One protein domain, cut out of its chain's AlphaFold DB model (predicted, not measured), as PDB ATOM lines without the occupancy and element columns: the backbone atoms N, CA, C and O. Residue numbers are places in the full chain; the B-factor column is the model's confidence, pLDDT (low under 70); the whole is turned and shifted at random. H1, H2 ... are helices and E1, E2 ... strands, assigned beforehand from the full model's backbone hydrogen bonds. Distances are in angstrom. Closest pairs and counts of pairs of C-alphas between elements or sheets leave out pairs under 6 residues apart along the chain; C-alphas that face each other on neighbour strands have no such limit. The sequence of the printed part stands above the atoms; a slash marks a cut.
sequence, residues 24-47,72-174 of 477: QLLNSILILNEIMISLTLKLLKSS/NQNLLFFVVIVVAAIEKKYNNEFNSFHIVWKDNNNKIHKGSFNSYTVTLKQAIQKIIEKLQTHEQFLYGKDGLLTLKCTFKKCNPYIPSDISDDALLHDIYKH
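Overview. This is residues 24 to 47 and 72 to 174 of the 477 residues of an uncharacterized protein of Reticulomyxa filosa (UniProt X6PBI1). A small head holds the hairpin E1 and E2, with H3 over one face; from it H2 and H1 reach out as a long arm, loosely side by side and opposite in direction. The 127 printed residues include, in order, H1, H2, E1, E2, H3, H4: mostly helix, one antiparallel sheet. The whole is only just loose, close to extended: radius of gyration of the C-alphas 20.5 A, spans 61 by 42 by 26 A.

Arrangement. E1, residues 97 to 102, and E2, 108 to 113, form an antiparallel hairpin; N 99 and O 111 are within hydrogen-bond range, 2.8 A. The closest C-alphas of E2 and H3, residues 120 to 139, are Phe 113 and Ala 123, 7.3 A. H4, residues 168 to 172, is close to H3 but not clearly touching: closest C-alphas Leu 168 and Leu 120, 5.8 A. The closest C-alphas of E2 and H2, residues 72 to 94, are Ser 112 and Asn 92, 6.6 A. H1, residues 24 to 46, is near H2, with 8 C-alpha pairs within 10 A. In the four helices every O i to N i+4 pair is within range.

Along the chain. H1 spans 33.0 A from C-alpha 24 at (-1.038, 11.142, 0.857), H2 31.5 A, H3 28.2 A; H4 ends at C-alpha 172, (7.654, 24.142, 19.529).

Size, cuts and confidence. Across the cut, residues 48 to 71, C-alphas 47 and 72 are 9.2 A apart. The link H3 to H4 is long. Residues 24 to 47, 72 to 96 and 141 to 147 have pLDDT under 70.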
ATOM      1  N   GLN A  24      -0.824  11.511   2.268       39.28
ATOM      2  CA  GLN A  24      -1.038  11.142   0.857       39.28
ATOM      3  C   GLN A  24       0.189  11.421  -0.023       39.28
ATOM      4  O   GLN A  24       0.388  10.735  -1.020       39.28
ATOM      5  N   LEU A  25       1.042  12.373   0.372       43.53
ATOM      6  CA  LEU A  25       2.266  12.705  -0.353       43.53
ATOM      7  C   LEU A  25       3.304  11.568  -0.287       43.53
ATOM      8  O   LEU A  25       4.022  11.349  -1.253       43.53
ATOM      9  N   LEU A  26       3.340  10.799   0.810       41.28
ATOM     10  CA  LEU A  26       4.307   9.715   1.022       41.28
ATOM     11  C   LEU A  26       4.102   8.545   0.042       41.28
ATOM     12  O   LEU A  26       5.069   8.030  -0.515       41.28
ATOM     13  N   ASN A  27       2.845   8.177  -0.223       40.00
ATOM     14  CA  ASN A  27       2.517   7.156  -1.224       40.00
ATOM     15  C   ASN A  27       2.832   7.644  -2.642       40.00
ATOM     16  O   ASN A  27       3.371   6.885  -3.441       40.00
ATOM     17  N   SER A  28       2.576   8.920  -2.939       41.78
ATOM     18  CA  SER A  28       2.931   9.512  -4.232       41.78
ATOM     19  C   SER A  28       4.449   9.577  -4.451       41.78
ATOM     20  O   SER A  28       4.899   9.397  -5.577       41.78
ATOM     21  N   ILE A  29       5.238   9.777  -3.387       46.09
ATOM     22  CA  ILE A  29       6.711   9.794  -3.418       46.09
ATOM     23  C   ILE A  29       7.291   8.395  -3.658       46.09
ATOM     24  O   ILE A  29       8.196   8.253  -4.475       46.09
ATOM     25  N   LEU A  30       6.766   7.356  -2.996       47.88
ATOM     26  CA  LEU A  30       7.182   5.969  -3.252       47.88
ATOM     27  C   LEU A  30       6.879   5.560  -4.698       47.88
ATOM     28  O   LEU A  30       7.746   5.017  -5.374       47.88
ATOM     29  N   ILE A  31       5.698   5.926  -5.205       47.19
ATOM     30  CA  ILE A  31       5.287   5.650  -6.586       47.19
ATOM     31  C   ILE A  31       6.154   6.422  -7.593       47.19
ATOM     32  O   ILE A  31       6.602   5.843  -8.578       47.19
ATOM     33  N   LEU A  32       6.452   7.704  -7.354       45.00
ATOM     34  CA  LEU A  32       7.329   8.498  -8.227       45.00
ATOM     35  C   LEU A  32       8.770   7.982  -8.229       45.00
ATOM     36  O   LEU A  32       9.368   7.893  -9.298       45.00
ATOM     37  N   ASN A  33       9.312   7.593  -7.074       48.53
ATOM     38  CA  ASN A  33      10.648   7.006  -6.995       48.53
ATOM     39  C   ASN A  33      10.710   5.646  -7.703       48.53
ATOM     40  O   ASN A  33      11.656   5.401  -8.446       48.53
ATOM     41  N   GLU A  34       9.695   4.790  -7.559       53.03
ATOM     42  CA  GLU A  34       9.631   3.521  -8.295       53.03
ATOM     43  C   GLU A  34       9.475   3.722  -9.809       53.03
ATOM     44  O   GLU A  34      10.139   3.038 -10.592       53.03
ATOM     45  N   ILE A  35       8.669   4.699 -10.241       51.62
ATOM     46  CA  ILE A  35       8.505   5.052 -11.660       51.62
ATOM     47  C   ILE A  35       9.814   5.598 -12.231       51.62
ATOM     48  O   ILE A  35      10.222   5.171 -13.310       51.62
ATOM     49  N   MET A  36      10.495   6.492 -11.513       49.69
ATOM     50  CA  MET A  36      11.762   7.077 -11.952       49.69
ATOM     51  C   MET A  36      12.867   6.023 -12.013       49.69
ATOM     52  O   MET A  36      13.529   5.921 -13.039       49.69
ATOM     53  N   ILE A  37      12.994   5.155 -11.004       54.50
ATOM     54  CA  ILE A  37      13.935   4.023 -11.024       54.50
ATOM     55  C   ILE A  37      13.606   3.064 -12.181       54.50
ATOM     56  O   ILE A  37      14.507   2.634 -12.902       54.50
ATOM     57  N   SER A  38      12.324   2.769 -12.425       51.25
ATOM     58  CA  SER A  38      11.901   1.929 -13.550       51.25
ATOM     59  C   SER A  38      12.192   2.569 -14.912       51.25
ATOM     60  O   SER A  38      12.535   1.840 -15.847       51.25
ATOM     61  N   LEU A  39      12.051   3.890 -15.049       47.16
ATOM     62  CA  LEU A  39      12.375   4.636 -16.268       47.16
ATOM     63  C   LEU A  39      13.884   4.680 -16.498       47.16
ATOM     64  O   LEU A  39      14.326   4.410 -17.612       47.16
ATOM     65  N   THR A  40      14.673   4.920 -15.450       49.56
ATOM     66  CA  THR A  40      16.138   4.886 -15.497       49.56
ATOM     67  C   THR A  40      16.642   3.496 -15.893       49.56
ATOM     68  O   THR A  40      17.486   3.387 -16.779       49.56
ATOM     69  N   LEU A  41      16.072   2.419 -15.337       50.59
ATOM     70  CA  LEU A  41      16.412   1.037 -15.705       50.59
ATOM     71  C   LEU A  41      15.980   0.666 -17.134       50.59
ATOM     72  O   LEU A  41      16.689  -0.080 -17.810       50.59
ATOM     73  N   LYS A  42      14.839   1.178 -17.618       50.91
ATOM     74  CA  LYS A  42      14.403   0.998 -19.016       50.91
ATOM     75  C   LYS A  42      15.302   1.754 -19.993       50.91
ATOM     76  O   LYS A  42      15.679   1.173 -21.004       50.91
ATOM     77  N   LEU A  43      15.686   2.988 -19.664       47.81
ATOM     78  CA  LEU A  43      16.615   3.805 -20.450       47.81
ATOM     79  C   LEU A  43      18.008   3.159 -20.527       47.81
ATOM     80  O   LEU A  43      18.568   3.069 -21.617       47.81
ATOM     81  N   LEU A  44      18.506   2.616 -19.409       48.78
ATOM     82  CA  LEU A  44      19.748   1.830 -19.338       48.78
ATOM     83  C   LEU A  44      19.686   0.528 -20.156       48.78
ATOM     84  O   LEU A  44      20.662   0.161 -20.804       48.78
ATOM     85  N   LYS A  45      18.539  -0.166 -20.176       46.69
ATOM     86  CA  LYS A  45      18.349  -1.352 -21.032       46.69
ATOM     87  C   LYS A  45      18.261  -0.994 -22.519       46.69
ATOM     88  O   LYS A  45      18.797  -1.728 -23.342       46.69
ATOM     89  N   SER A  46      17.609   0.116 -22.872       43.50
ATOM     90  CA  SER A  46      17.485   0.563 -24.269       43.50
ATOM     91  C   SER A  46      18.782   1.120 -24.859       43.50
ATOM     92  O   SER A  46      18.938   1.107 -26.074       43.50
ATOM     93  N   SER A  47      19.730   1.557 -24.024       44.38
ATOM     94  CA  SER A  47      21.066   1.992 -24.453       44.38
ATOM     95  C   SER A  47      22.070   0.839 -24.617       44.38
ATOM     96  O   SER A  47      23.266   1.082 -24.765       44.38
ATOM     97  N   ASN A  72      26.894   9.046 -21.844       49.88
ATOM     98  CA  ASN A  72      26.491   8.352 -20.618       49.88
ATOM     99  C   ASN A  72      26.895   9.094 -19.332       49.88
ATOM    100  O   ASN A  72      26.155   9.042 -18.352       49.88
ATOM    101  N   GLN A  73      28.016   9.824 -19.331       51.59
ATOM    102  CA  GLN A  73      28.434  10.614 -18.164       51.59
ATOM    103  C   GLN A  73      27.575  11.870 -17.988       51.59
ATOM    104  O   GLN A  73      27.179  12.181 -16.867       51.59
ATOM    105  N   ASN A  74      27.206  12.540 -19.083       51.56
ATOM    106  CA  ASN A  74      26.340  13.722 -19.036       51.56
ATOM    107  C   ASN A  74      24.907  13.373 -18.617       51.56
ATOM    108  O   ASN A  74      24.307  14.102 -17.830       51.56
ATOM    109  N   LEU A  75      24.373  12.236 -19.081       51.22
ATOM    110  CA  LEU A  75      23.051  11.768 -18.666       51.22
ATOM    111  C   LEU A  75      23.040  11.360 -17.186       51.22
ATOM    112  O   LEU A  75      22.119  11.722 -16.461       51.22
ATOM    113  N   LEU A  76      24.084  10.667 -16.717       50.78
ATOM    114  CA  LEU A  76      24.233  10.319 -15.304       50.78
ATOM    115  C   LEU A  76      24.362  11.574 -14.431       50.78
ATOM    116  O   LEU A  76      23.698  11.673 -13.405       50.78
ATOM    117  N   PHE A  77      25.150  12.562 -14.862       56.00
ATOM    118  CA  PHE A  77      25.317  13.832 -14.158       56.00
ATOM    119  C   PHE A  77      24.014  14.641 -14.109       56.00
ATOM    120  O   PHE A  77      23.645  15.151 -13.053       56.00
ATOM    121  N   PHE A  78      23.264  14.691 -15.213       59.84
ATOM    122  CA  PHE A  78      21.950  15.332 -15.263       59.84
ATOM    123  C   PHE A  78      20.944  14.638 -14.337       59.84
ATOM    124  O   PHE A  78      20.257  15.310 -13.573       59.84
ATOM    125  N   VAL A  79      20.900  13.301 -14.334       54.84
ATOM    126  CA  VAL A  79      20.041  12.532 -13.420       54.84
ATOM    127  C   VAL A  79      20.434  12.779 -11.962       54.84
ATOM    128  O   VAL A  79      19.552  13.003 -11.142       54.84
ATOM    129  N   VAL A  80      21.728  12.820 -11.633       58.09
ATOM    130  CA  VAL A  80      22.205  13.125 -10.272       58.09
ATOM    131  C   VAL A  80      21.831  14.549  -9.852       58.09
ATOM    132  O   VAL A  80      21.370  14.739  -8.730       58.09
ATOM    133  N   ILE A  81      21.955  15.541 -10.739       61.44
ATOM    134  CA  ILE A  81      21.554  16.928 -10.453       61.44
ATOM    135  C   ILE A  81      20.045  17.026 -10.244       61.44
ATOM    136  O   ILE A  81      19.614  17.626  -9.262       61.44
ATOM    137  N   VAL A  82      19.248  16.432 -11.132       56.94
ATOM    138  CA  VAL A  82      17.784  16.469 -11.048       56.94
ATOM    139  C   VAL A  82      17.303  15.748  -9.791       56.94
ATOM    140  O   VAL A  82      16.485  16.298  -9.063       56.94
ATOM    141  N   VAL A  83      17.857  14.576  -9.468       54.91
ATOM    142  CA  VAL A  83      17.543  13.851  -8.226       54.91
ATOM    143  C   VAL A  83      17.964  14.663  -7.000       54.91
ATOM    144  O   VAL A  83      17.156  14.839  -6.097       54.91
ATOM    145  N   ALA A  84      19.168  15.245  -6.977       56.19
ATOM    146  CA  ALA A  84      19.628  16.065  -5.854       56.19
ATOM    147  C   ALA A  84      18.803  17.352  -5.675       56.19
ATOM    148  O   ALA A  84      18.624  17.821  -4.547       56.19
ATOM    149  N   ALA A  85      18.302  17.940  -6.761       57.38
ATOM    150  CA  ALA A  85      17.513  19.166  -6.729       57.38
ATOM    151  C   ALA A  85      16.056  18.899  -6.305       57.38
ATOM    152  O   ALA A  85      15.564  19.563  -5.386       57.38
ATOM    153  N   ILE A  86      15.452  17.826  -6.832       53.91
ATOM    154  CA  ILE A  86      14.184  17.249  -6.366       53.91
ATOM    155  C   ILE A  86      14.292  16.927  -4.871       53.91
ATOM    156  O   ILE A  86      13.513  17.440  -4.069       53.91
ATOM    157  N   GLU A  87      15.302  16.171  -4.446       52.53
ATOM    158  CA  GLU A  87      15.495  15.825  -3.036       52.53
ATOM    159  C   GLU A  87      15.731  17.056  -2.157       52.53
ATOM    160  O   GLU A  87      15.203  17.121  -1.052       52.53
ATOM    161  N   LYS A  88      16.478  18.070  -2.609       57.97
ATOM    162  CA  LYS A  88      16.676  19.319  -1.853       57.97
ATOM    163  C   LYS A  88      15.370  20.097  -1.688       57.97
ATOM    164  O   LYS A  88      15.123  20.633  -0.606       57.97
ATOM    165  N   LYS A  89      14.541  20.169  -2.730       55.03
ATOM    166  CA  LYS A  89      13.231  20.827  -2.696       55.03
ATOM    167  C   LYS A  89      12.274  20.089  -1.769       55.03
ATOM    168  O   LYS A  89      11.755  20.692  -0.834       55.03
ATOM    169  N   TYR A  90      12.127  18.780  -1.958       54.44
ATOM    170  CA  TYR A  90      11.240  17.973  -1.132       54.44
ATOM    171  C   TYR A  90      11.744  17.873   0.307       54.44
ATOM    172  O   TYR A  90      10.934  18.000   1.204       54.44
ATOM    173  N   ASN A  91      13.048  17.797   0.592       53.03
ATOM    174  CA  ASN A  91      13.552  17.818   1.975       53.03
ATOM    175  C   ASN A  91      13.390  19.185   2.662       53.03
ATOM    176  O   ASN A  91      13.202  19.238   3.879       53.03
ATOM    177  N   ASN A  92      13.418  20.285   1.902       52.03
ATOM    178  CA  ASN A  92      13.081  21.614   2.416       52.03
ATOM    179  C   ASN A  92      11.581  21.786   2.697       52.03
ATOM    180  O   ASN A  92      11.233  22.742   3.380       52.03
ATOM    181  N   GLU A  93      10.702  20.909   2.210       54.06
ATOM    182  CA  GLU A  93       9.252  20.931   2.475       54.06
ATOM    183  C   GLU A  93       8.804  19.799   3.420       54.06
ATOM    184  O   GLU A  93       7.895  19.974   4.222       54.06
ATOM    185  N   PHE A  94       9.482  18.652   3.385       45.41
ATOM    186  CA  PHE A  94       9.093  17.401   4.046       45.41
ATOM    187  C   PHE A  94       9.470  17.348   5.535       45.41
ATOM    188  O   PHE A  94       8.991  16.486   6.259       45.41
ATOM    189  N   ASN A  95      10.277  18.295   6.022       54.78
ATOM    190  CA  ASN A  95      10.625  18.445   7.440       54.78
ATOM    191  C   ASN A  95      10.725  19.918   7.863       54.78
ATOM    192  O   ASN A  95      11.412  20.248   8.836       54.78
ATOM    193  N   SER A  96      10.111  20.834   7.108       63.97
ATOM    194  CA  SER A  96      10.263  22.250   7.401       63.97
ATOM    195  C   SER A  96       9.177  22.797   8.298       63.97
ATOM    196  O   SER A  96       7.975  22.742   8.058       63.97
ATOM    197  N   PHE A  97       9.667  23.419   9.352       74.62
ATOM    198  CA  PHE A  97       8.931  24.365  10.139       74.62
ATOM    199  C   PHE A  97       8.755  25.639   9.305       74.62
ATOM    200  O   PHE A  97       9.719  26.361   9.040       74.62
ATOM    201  N   HIS A  98       7.537  25.894   8.830       82.31
ATOM    202  CA  HIS A  98       7.241  27.121   8.104       82.31
ATOM    203  C   HIS A  98       7.028  28.277   9.082       82.31
ATOM    204  O   HIS A  98       6.167  28.228   9.950       82.31
ATOM    205  N   ILE A  99       7.803  29.343   8.916       82.81
ATOM    206  CA  ILE A  99       7.528  30.639   9.524       82.81
ATOM    207  C   ILE A  99       6.774  31.461   8.493       82.81
ATOM    208  O   ILE A  99       7.229  31.641   7.360       82.81
ATOM    209  N   VAL A 100       5.605  31.934   8.894       84.50
ATOM    210  CA  VAL A 100       4.814  32.893   8.135       84.50
ATOM    211  C   VAL A 100       5.092  34.276   8.724       84.50
ATOM    212  O   VAL A 100       5.364  34.411   9.913       84.50
ATOM    213  N   TRP A 101       5.104  35.311   7.900       84.12
ATOM    214  CA  TRP A 101       5.083  36.693   8.371       84.12
ATOM    215  C   TRP A 101       4.330  37.546   7.358       84.12
ATOM    216  O   TRP A 101       4.029  37.089   6.256       84.12
ATOM    217  N   LYS A 102       3.980  38.768   7.738       79.75
ATOM    218  CA  LYS A 102       3.426  39.755   6.813       79.75
ATOM    219  C   LYS A 102       4.405  40.904   6.660       79.75
ATOM    220  O   LYS A 102       5.220  41.108   7.557       79.75
ATOM    221  N   ASP A 103       4.344  41.595   5.529       78.81
ATOM    222  CA  ASP A 103       5.025  42.874   5.324       78.81
ATOM    223  C   ASP A 103       4.072  44.071   5.503       78.81
ATOM    224  O   ASP A 103       2.892  43.893   5.816       78.81
ATOM    225  N   ASN A 104       4.584  45.290   5.284       74.69
ATOM    226  CA  ASN A 104       3.865  46.555   5.505       74.69
ATOM    227  C   ASN A 104       2.621  46.674   4.609       74.69
ATOM    228  O   ASN A 104       1.719  47.454   4.896       74.69
ATOM    229  N   ASN A 105       2.557  45.873   3.545       77.06
ATOM    230  CA  ASN A 105       1.455  45.828   2.595       77.06
ATOM    231  C   ASN A 105       0.480  44.682   2.905       77.06
ATOM    232  O   ASN A 105      -0.342  44.325   2.062       77.06
ATOM    233  N   ASN A 106       0.579  44.068   4.090       78.88
ATOM    234  CA  ASN A 106      -0.151  42.864   4.483       78.88
ATOM    235  C   ASN A 106       0.098  41.648   3.572       78.88
ATOM    236  O   ASN A 106      -0.658  40.669   3.634       78.88
ATOM    237  N   LYS A 107       1.154  41.656   2.746       80.94
ATOM    238  CA  LYS A 107       1.496  40.508   1.905       80.94
ATOM    239  C   LYS A 107       2.054  39.411   2.797       80.94
ATOM    240  O   LYS A 107       2.954  39.637   3.601       80.94
ATOM    241  N   ILE A 108       1.493  38.213   2.666       83.62
ATOM    242  CA  ILE A 108       1.906  37.050   3.449       83.62
ATOM    243  C   ILE A 108       3.145  36.434   2.805       83.62
ATOM    244  O   ILE A 108       3.104  35.968   1.667       83.62
ATOM    245  N   HIS A 109       4.215  36.363   3.580       83.75
ATOM    246  CA  HIS A 109       5.462  35.701   3.233       83.75
ATOM    247  C   HIS A 109       5.595  34.394   4.007       83.75
ATOM    248  O   HIS A 109       5.083  34.252   5.119       83.75
ATOM    249  N   LYS A 110       6.279  33.416   3.410       86.00
ATOM    250  CA  LYS A 110       6.530  32.107   4.022       86.00
ATOM    251  C   LYS A 110       7.993  31.720   3.863       86.00
ATOM    252  O   LYS A 110       8.582  31.886   2.797       86.00
ATOM    253  N   GLY A 111       8.577  31.162   4.915       83.44
ATOM    254  CA  GLY A 111       9.949  30.668   4.928       83.44
ATOM    255  C   GLY A 111      10.027  29.328   5.637       83.44
ATOM    256  O   GLY A 111       9.494  29.175   6.724       83.44
ATOM    257  N   SER A 112      10.676  28.349   5.020       86.75
ATOM    258  CA  SER A 112      10.937  27.035   5.606       86.75
ATOM    259  C   SER A 112      12.227  27.051   6.431       86.75
ATOM    260  O   SER A 112      13.278  27.491   5.957       86.75
ATOM    261  N   PHE A 113      12.166  26.528   7.652       85.25
ATOM    262  CA  PHE A 113      13.309  26.338   8.542       85.25
ATOM    263  C   PHE A 113      13.367  24.886   9.014       85.25
ATOM    264  O   PHE A 113      12.339  24.262   9.256       85.25
ATOM    265  N   ASN A 114      14.571  24.338   9.176       86.56
ATOM    266  CA  ASN A 114      14.734  23.070   9.880       86.56
ATOM    267  C   ASN A 114      14.764  23.359  11.385       86.56
ATOM    268  O   ASN A 114      15.736  23.922  11.895       86.56
ATOM    269  N   SER A 115      13.698  22.982  12.088       88.19
ATOM    270  CA  SER A 115      13.531  23.288  13.508       88.19
ATOM    271  C   SER A 115      14.557  22.615  14.419       88.19
ATOM    272  O   SER A 115      14.813  23.120  15.506       88.19
ATOM    273  N   TYR A 116      15.168  21.511  13.984       87.12
ATOM    274  CA  TYR A 116      16.168  20.776  14.762       87.12
ATOM    275  C   TYR A 116      17.569  21.392  14.685       87.12
ATOM    276  O   TYR A 116      18.433  21.046  15.483       87.12
ATOM    277  N   THR A 117      17.821  22.273  13.713       88.50
ATOM    278  CA  THR A 117      19.165  22.823  13.461       88.50
ATOM    279  C   THR A 117      19.239  24.340  13.554       88.50
ATOM    280  O   THR A 117      20.330  24.893  13.467       88.50
ATOM    281  N   VAL A 118      18.096  25.024  13.627       91.88
ATOM    282  CA  VAL A 118      18.017  26.487  13.615       91.88
ATOM    283  C   VAL A 118      17.567  26.976  14.988       91.88
ATOM    284  O   VAL A 118      16.531  26.537  15.492       91.88
ATOM    285  N   THR A 119      18.337  27.893  15.573       95.00
ATOM    286  CA  THR A 119      17.953  28.602  16.805       95.00
ATOM    287  C   THR A 119      16.966  29.731  16.512       95.00
ATOM    288  O   THR A 119      16.877  30.200  15.372       95.00
ATOM    289  N   LEU A 120      16.238  30.207  17.525       92.69
ATOM    290  CA  LEU A 120      15.331  31.352  17.383       92.69
ATOM    291  C   LEU A 120      16.058  32.577  16.803       92.69
ATOM    292  O   LEU A 120      15.604  33.153  15.814       92.69
ATOM    293  N   LYS A 121      17.246  32.893  17.330       93.44
ATOM    294  CA  LYS A 121      18.124  33.962  16.836       93.44
ATOM    295  C   LYS A 121      18.463  33.816  15.357       93.44
ATOM    296  O   LYS A 121      18.335  34.763  14.587       93.44
ATOM    297  N   GLN A 122      18.876  32.619  14.940       93.00
ATOM    298  CA  GLN A 122      19.229  32.347  13.545       93.00
ATOM    299  C   GLN A 122      18.017  32.431  12.612       93.00
ATOM    300  O   GLN A 122      18.157  32.846  11.460       93.00
ATOM    301  N   ALA A 123      16.836  32.025  13.083       90.69
ATOM    302  CA  ALA A 123      15.603  32.140  12.319       90.69
ATOM    303  C   ALA A 123      15.232  33.611  12.092       90.69
ATOM    304  O   ALA A 123      14.994  34.004  10.951       90.69
ATOM    305  N   ILE A 124      15.263  34.425  13.151       89.06
ATOM    306  CA  ILE A 124      14.991  35.866  13.089       89.06
ATOM    307  C   ILE A 124      15.996  36.559  12.168       89.06
ATOM    308  O   ILE A 124      15.586  37.276  11.257       89.06
ATOM    309  N   GLN A 125      17.293  36.282  12.326       89.69
ATOM    310  CA  GLN A 125      18.337  36.877  11.490       89.69
ATOM    311  C   GLN A 125      18.122  36.581   9.997       89.69
ATOM    312  O   GLN A 125      18.208  37.479   9.168       89.69
ATOM    313  N   LYS A 126      17.756  35.344   9.642       89.62
ATOM    314  CA  LYS A 126      17.438  34.980   8.252       89.62
ATOM    315  C   LYS A 126      16.197  35.690   7.706       89.62
ATOM    316  O   LYS A 126      16.118  35.924   6.502       89.62
ATOM    317  N   ILE A 127      15.207  35.987   8.552       86.88
ATOM    318  CA  ILE A 127      14.028  36.767   8.149       86.88
ATOM    319  C   ILE A 127      14.435  38.220   7.894       86.88
ATOM    320  O   ILE A 127      14.040  38.773   6.871       86.88
ATOM    321  N   ILE A 128      15.275  38.800   8.759       86.31
ATOM    322  CA  ILE A 128      15.836  40.148   8.576       86.31
ATOM    323  C   ILE A 128      16.601  40.230   7.254       86.31
ATOM    324  O   ILE A 128      16.303  41.099   6.444       86.31
ATOM    325  N   GLU A 129      17.514  39.292   6.994       86.69
ATOM    326  CA  GLU A 129      18.286  39.240   5.744       86.69
ATOM    327  C   GLU A 129      17.367  39.190   4.514       86.69
ATOM    328  O   GLU A 129      17.558  39.942   3.559       86.69
ATOM    329  N   LYS A 130      16.316  38.356   4.547       85.00
ATOM    330  CA  LYS A 130      15.334  38.275   3.453       85.00
ATOM    331  C   LYS A 130      14.563  39.575   3.247       85.00
ATOM    332  O   LYS A 130      14.340  39.961   2.102       85.00
ATOM    333  N   LEU A 131      14.139  40.226   4.328       81.00
ATOM    334  CA  LEU A 131      13.430  41.503   4.261       81.00
ATOM    335  C   LEU A 131      14.341  42.613   3.722       81.00
ATOM    336  O   LEU A 131      13.915  43.363   2.853       81.00
ATOM    337  N   GLN A 132      15.605  42.656   4.151       81.25
ATOM    338  CA  GLN A 132      16.598  43.612   3.654       81.25
ATOM    339  C   GLN A 132      16.873  43.414   2.164       81.25
ATOM    340  O   GLN A 132      16.828  44.375   1.406       81.25
ATOM    341  N   THR A 133      17.078  42.170   1.714       81.06
ATOM    342  CA  THR A 133      17.241  41.882   0.279       81.06
ATOM    343  C   THR A 133      16.007  42.306  -0.518       81.06
ATOM    344  O   THR A 133      16.130  42.818  -1.627       81.06
ATOM    345  N   HIS A 134      14.806  42.108   0.035       78.31
ATOM    346  CA  HIS A 134      13.571  42.510  -0.628       78.31
ATOM    347  C   HIS A 134      13.427  44.035  -0.725       78.31
ATOM    348  O   HIS A 134      13.084  44.543  -1.790       78.31
ATOM    349  N   GLU A 135      13.728  44.773   0.346       74.75
ATOM    350  CA  GLU A 135      13.703  46.238   0.321       74.75
ATOM    351  C   GLU A 135      14.792  46.832  -0.568       74.75
ATOM    352  O   GLU A 135      14.510  47.759  -1.325       74.75
ATOM    353  N   GLN A 136      16.007  46.286  -0.538       74.12
ATOM    354  CA  GLN A 136      17.084  46.711  -1.429       74.12
ATOM    355  C   GLN A 136      16.689  46.488  -2.893       74.12
ATOM    356  O   GLN A 136      16.911  47.354  -3.736       74.12
ATOM    357  N   PHE A 137      16.029  45.367  -3.195       70.12
ATOM    358  CA  PHE A 137      15.521  45.086  -4.533       70.12
ATOM    359  C   PHE A 137      14.412  46.055  -4.975       70.12
ATOM    360  O   PHE A 137      14.418  46.503  -6.119       70.12
ATOM    361  N   LEU A 138      13.452  46.367  -4.098       70.31
ATOM    362  CA  LEU A 138      12.308  47.220  -4.446       70.31
ATOM    363  C   LEU A 138      12.637  48.715  -4.457       70.31
ATOM    364  O   LEU A 138      12.075  49.458  -5.259       70.31
ATOM    365  N   TYR A 139      13.503  49.158  -3.548       74.12
ATOM    366  CA  TYR A 139      13.693  50.576  -3.246       74.12
ATOM    367  C   TYR A 139      15.146  51.042  -3.366       74.12
ATOM    368  O   TYR A 139      15.407  52.221  -3.139       74.12
ATOM    369  N   GLY A 140      16.096  50.153  -3.684       74.19
ATOM    370  CA  GLY A 140      17.515  50.503  -3.827       74.19
ATOM    371  C   GLY A 140      18.143  51.082  -2.556       74.19
ATOM    372  O   GLY A 140      19.108  51.836  -2.637       74.19
ATOM    373  N   LYS A 141      17.561  50.804  -1.384       67.00
ATOM    374  CA  LYS A 141      17.912  51.455  -0.121       67.00
ATOM    375  C   LYS A 141      18.772  50.531   0.738       67.00
ATOM    376  O   LYS A 141      18.292  49.497   1.188       67.00
ATOM    377  N   ASP A 142      19.988  50.961   1.066       63.66
ATOM    378  CA  ASP A 142      20.894  50.259   1.996       63.66
ATOM    379  C   ASP A 142      20.585  50.577   3.478       63.66
ATOM    380  O   ASP A 142      21.465  50.640   4.337       63.66
ATOM    381  N   GLY A 143      19.316  50.844   3.799       65.44
ATOM    382  CA  GLY A 143      18.896  51.217   5.147       65.44
ATOM    383  C   GLY A 143      18.967  50.035   6.116       65.44
ATOM    384  O   GLY A 143      18.494  48.941   5.811       65.44
ATOM    385  N   LEU A 144      19.503  50.260   7.319       56.91
ATOM    386  CA  LEU A 144      19.496  49.259   8.385       56.91
ATOM    387  C   LEU A 144      18.048  48.996   8.840       56.91
ATOM    388  O   LEU A 144      17.462  49.792   9.575       56.91
ATOM    389  N   LEU A 145      17.464  47.874   8.413       65.75
ATOM    390  CA  LEU A 145      16.159  47.444   8.915       65.75
ATOM    391  C   LEU A 145      16.261  47.057  10.393       65.75
ATOM    392  O   LEU A 145      16.903  46.069  10.748       65.75
ATOM    393  N   THR A 146      15.594  47.826  11.254       64.19
ATOM    394  CA  THR A 146      15.421  47.472  12.665       64.19
ATOM    395  C   THR A 146      14.174  46.605  12.794       64.19
ATOM    396  O   THR A 146      13.063  47.081  12.580       64.19
ATOM    397  N   LEU A 147      14.344  45.326  13.133       69.56
ATOM    398  CA  LEU A 147      13.225  44.409  13.345       69.56
ATOM    399  C   LEU A 147      12.897  44.319  14.837       69.56
ATOM    400  O   LEU A 147      13.673  43.790  15.630       69.56
ATOM    401  N   LYS A 148      11.719  44.814  15.219       70.44
ATOM    402  CA  LYS A 148      11.182  44.701  16.578       70.44
ATOM    403  C   LYS A 148      10.209  43.525  16.636       70.44
ATOM    404  O   LYS A 148       9.037  43.649  16.292       70.44
ATOM    405  N   CYS A 149      10.695  42.358  17.054       73.06
ATOM    406  CA  CYS A 149       9.844  41.184  17.240       73.06
ATOM    407  C   CYS A 149       9.169  41.235  18.618       73.06
ATOM    408  O   CYS A 149       9.846  41.307  19.641       73.06
ATOM    409  N   THR A 150       7.834  41.172  18.666       83.00
ATOM    410  CA  THR A 150       7.097  41.032  19.932       83.00
ATOM    411  C   THR A 150       6.657  39.584  20.103       83.00
ATOM    412  O   THR A 150       5.611  39.191  19.591       83.00
ATOM    413  N   PHE A 151       7.418  38.793  20.864       83.25
ATOM    414  CA  PHE A 151       7.166  37.355  21.061       83.25
ATOM    415  C   PHE A 151       5.759  37.018  21.575       83.25
ATOM    416  O   PHE A 151       5.201  35.977  21.232       83.25
ATOM    417  N   LYS A 152       5.124  37.951  22.303       82.25
ATOM    418  CA  LYS A 152       3.739  37.807  22.773       82.25
ATOM    419  C   LYS A 152       2.699  37.707  21.652       82.25
ATOM    420  O   LYS A 152       1.602  37.225  21.904       82.25
ATOM    421  N   LYS A 153       3.031  38.172  20.444       82.56
ATOM    422  CA  LYS A 153       2.151  38.147  19.268       82.56
ATOM    423  C   LYS A 153       2.410  36.959  18.346       82.56
ATOM    424  O   LYS A 153       1.645  36.742  17.411       82.56
ATOM    425  N   CYS A 154       3.472  36.188  18.585       83.88
ATOM    426  CA  CYS A 154       3.703  34.964  17.834       83.88
ATOM    427  C   CYS A 154       2.569  33.970  18.118       83.88
ATOM    428  O   CYS A 154       2.071  33.871  19.238       83.88
ATOM    429  N   ASN A 155       2.153  33.239  17.088       83.62
ATOM    430  CA  ASN A 155       1.191  32.155  17.217       83.62
ATOM    431  C   ASN A 155       1.780  30.913  16.540       83.62
ATOM    432  O   ASN A 155       1.788  30.901  15.309       83.62
ATOM    433  N   PRO A 156       2.271  29.922  17.300       87.50
ATOM    434  CA  PRO A 156       2.119  29.812  18.749       87.50
ATOM    435  C   PRO A 156       2.952  30.821  19.558       87.50
ATOM    436  O   PRO A 156       3.975  31.308  19.081       87.50
ATOM    437  N   TYR A 157       2.488  31.136  20.771       89.38
ATOM    438  CA  TYR A 157       3.149  32.071  21.690       89.38
ATOM    439  C   TYR A 157       4.564  31.591  22.036       89.38
ATOM    440  O   TYR A 157       4.741  30.425  22.390       89.38
ATOM    441  N   ILE A 158       5.548  32.497  21.965       89.94
ATOM    442  CA  ILE A 158       6.924  32.244  22.412       89.94
ATOM    443  C   ILE A 158       7.098  32.896  23.798       89.94
ATOM    444  O   ILE A 158       7.004  34.125  23.899       89.94
ATOM    445  N   PRO A 159       7.326  32.110  24.864       89.31
ATOM    446  CA  PRO A 159       7.648  32.637  26.188       89.31
ATOM    447  C   PRO A 159       8.871  33.565  26.178       89.31
ATOM    448  O   PRO A 159       9.863  33.298  25.505       89.31
ATOM    449  N   SER A 160       8.795  34.676  26.914       88.50
ATOM    450  CA  SER A 160       9.846  35.708  26.951       88.50
ATOM    451  C   SER A 160      11.105  35.307  27.726       88.50
ATOM    452  O   SER A 160      12.105  36.011  27.664       88.50
ATOM    453  N   ASP A 161      11.038  34.225  28.494       92.00
ATOM    454  CA  ASP A 161      12.131  33.628  29.265       92.00
ATOM    455  C   ASP A 161      12.968  32.626  28.450       92.00
ATOM    456  O   ASP A 161      13.996  32.143  28.925       92.00
ATOM    457  N   ILE A 162      12.563  32.324  27.213       92.12
ATOM    458  CA  ILE A 162      13.317  31.443  26.322       92.12
ATOM    459  C   ILE A 162      14.580  32.152  25.834       92.12
ATOM    460  O   ILE A 162      14.537  33.277  25.343       92.12
ATOM    461  N   SER A 163      15.715  31.457  25.931       94.75
ATOM    462  CA  SER A 163      16.977  31.914  25.354       94.75
ATOM    463  C   SER A 163      16.865  32.041  23.832       94.75
ATOM    464  O   SER A 163      16.407  31.115  23.163       94.75
ATOM    465  N   ASP A 164      17.369  33.138  23.269       90.62
ATOM    466  CA  ASP A 164      17.476  33.337  21.817       90.62
ATOM    467  C   ASP A 164      18.265  32.212  21.112       90.62
ATOM    468  O   ASP A 164      18.074  31.950  19.918       90.62
ATOM    469  N   ASP A 165      19.133  31.512  21.847       95.81
ATOM    470  CA  ASP A 165      19.917  30.381  21.356       95.81
ATOM    471  C   ASP A 165      19.168  29.036  21.437       95.81
ATOM    472  O   ASP A 165      19.682  28.016  20.974       95.81
ATOM    473  N   ALA A 166      17.936  29.010  21.957       95.19
ATOM    474  CA  ALA A 166      17.099  27.816  21.950       95.19
ATOM    475  C   ALA A 166      16.752  27.395  20.514       95.19
ATOM    476  O   ALA A 166      16.420  28.219  19.653       95.19
ATOM    477  N   LEU A 167      16.805  26.087  20.247       94.81
ATOM    478  CA  LEU A 167      16.373  25.527  18.969       94.81
ATOM    479  C   LEU A 167      14.867  25.715  18.802       94.81
ATOM    480  O   LEU A 167      14.101  25.501  19.742       94.81
ATOM    481  N   LEU A 168      14.419  26.023  17.581       92.19
ATOM    482  CA  LEU A 168      12.983  26.102  17.282       92.19
ATOM    483  C   LEU A 168      12.255  24.802  17.667       92.19
ATOM    484  O   LEU A 168      11.101  24.836  18.079       92.19
ATOM    485  N   HIS A 169      12.925  23.650  17.564       93.06
ATOM    486  CA  HIS A 169      12.392  22.379  18.038       93.06
ATOM    487  C   HIS A 169      12.057  22.404  19.527       93.06
ATOM    488  O   HIS A 169      10.952  22.028  19.897       93.06
ATOM    489  N   ASP A 170      12.962  22.882  20.377       93.81
ATOM    490  CA  ASP A 170      12.738  22.897  21.822       93.81
ATOM    491  C   ASP A 170      11.608  23.838  22.231       93.81
ATOM    492  O   ASP A 170      10.877  23.531  23.170       93.81
ATOM    493  N   ILE A 171      11.417  24.920  21.475       94.12
ATOM    494  CA  ILE A 171      10.315  25.868  21.665       94.12
ATOM    495  C   ILE A 171       8.976  25.227  21.283       94.12
ATOM    496  O   ILE A 171       7.990  25.353  22.007       94.12
ATOM    497  N   TYR A 172       8.924  24.530  20.143       92.06
ATOM    498  CA  TYR A 172       7.654  24.142  19.529       92.06
ATOM    499  C   TYR A 172       7.268  22.664  19.668       92.06
ATOM    500  O   TYR A 172       6.125  22.318  19.367       92.06
ATOM    501  N   LYS A 173       8.155  21.789  20.164       92.06
ATOM    502  CA  LYS A 173       7.912  20.334  20.285       92.06
ATOM    503  C   LYS A 173       6.690  19.950  21.120       92.06
ATOM    504  O   LYS A 173       6.187  18.840  20.979       92.06
ATOM    505  N   HIS A 174       6.221  20.847  21.984       89.94
ATOM    506  CA  HIS A 174       5.065  20.621  22.852       89.94
ATOM    507  C   HIS A 174       3.722  20.982  22.197       89.94
ATOM    508  O   HIS A 174       2.674  20.663  22.756       89.94
TER     509      HIS A 174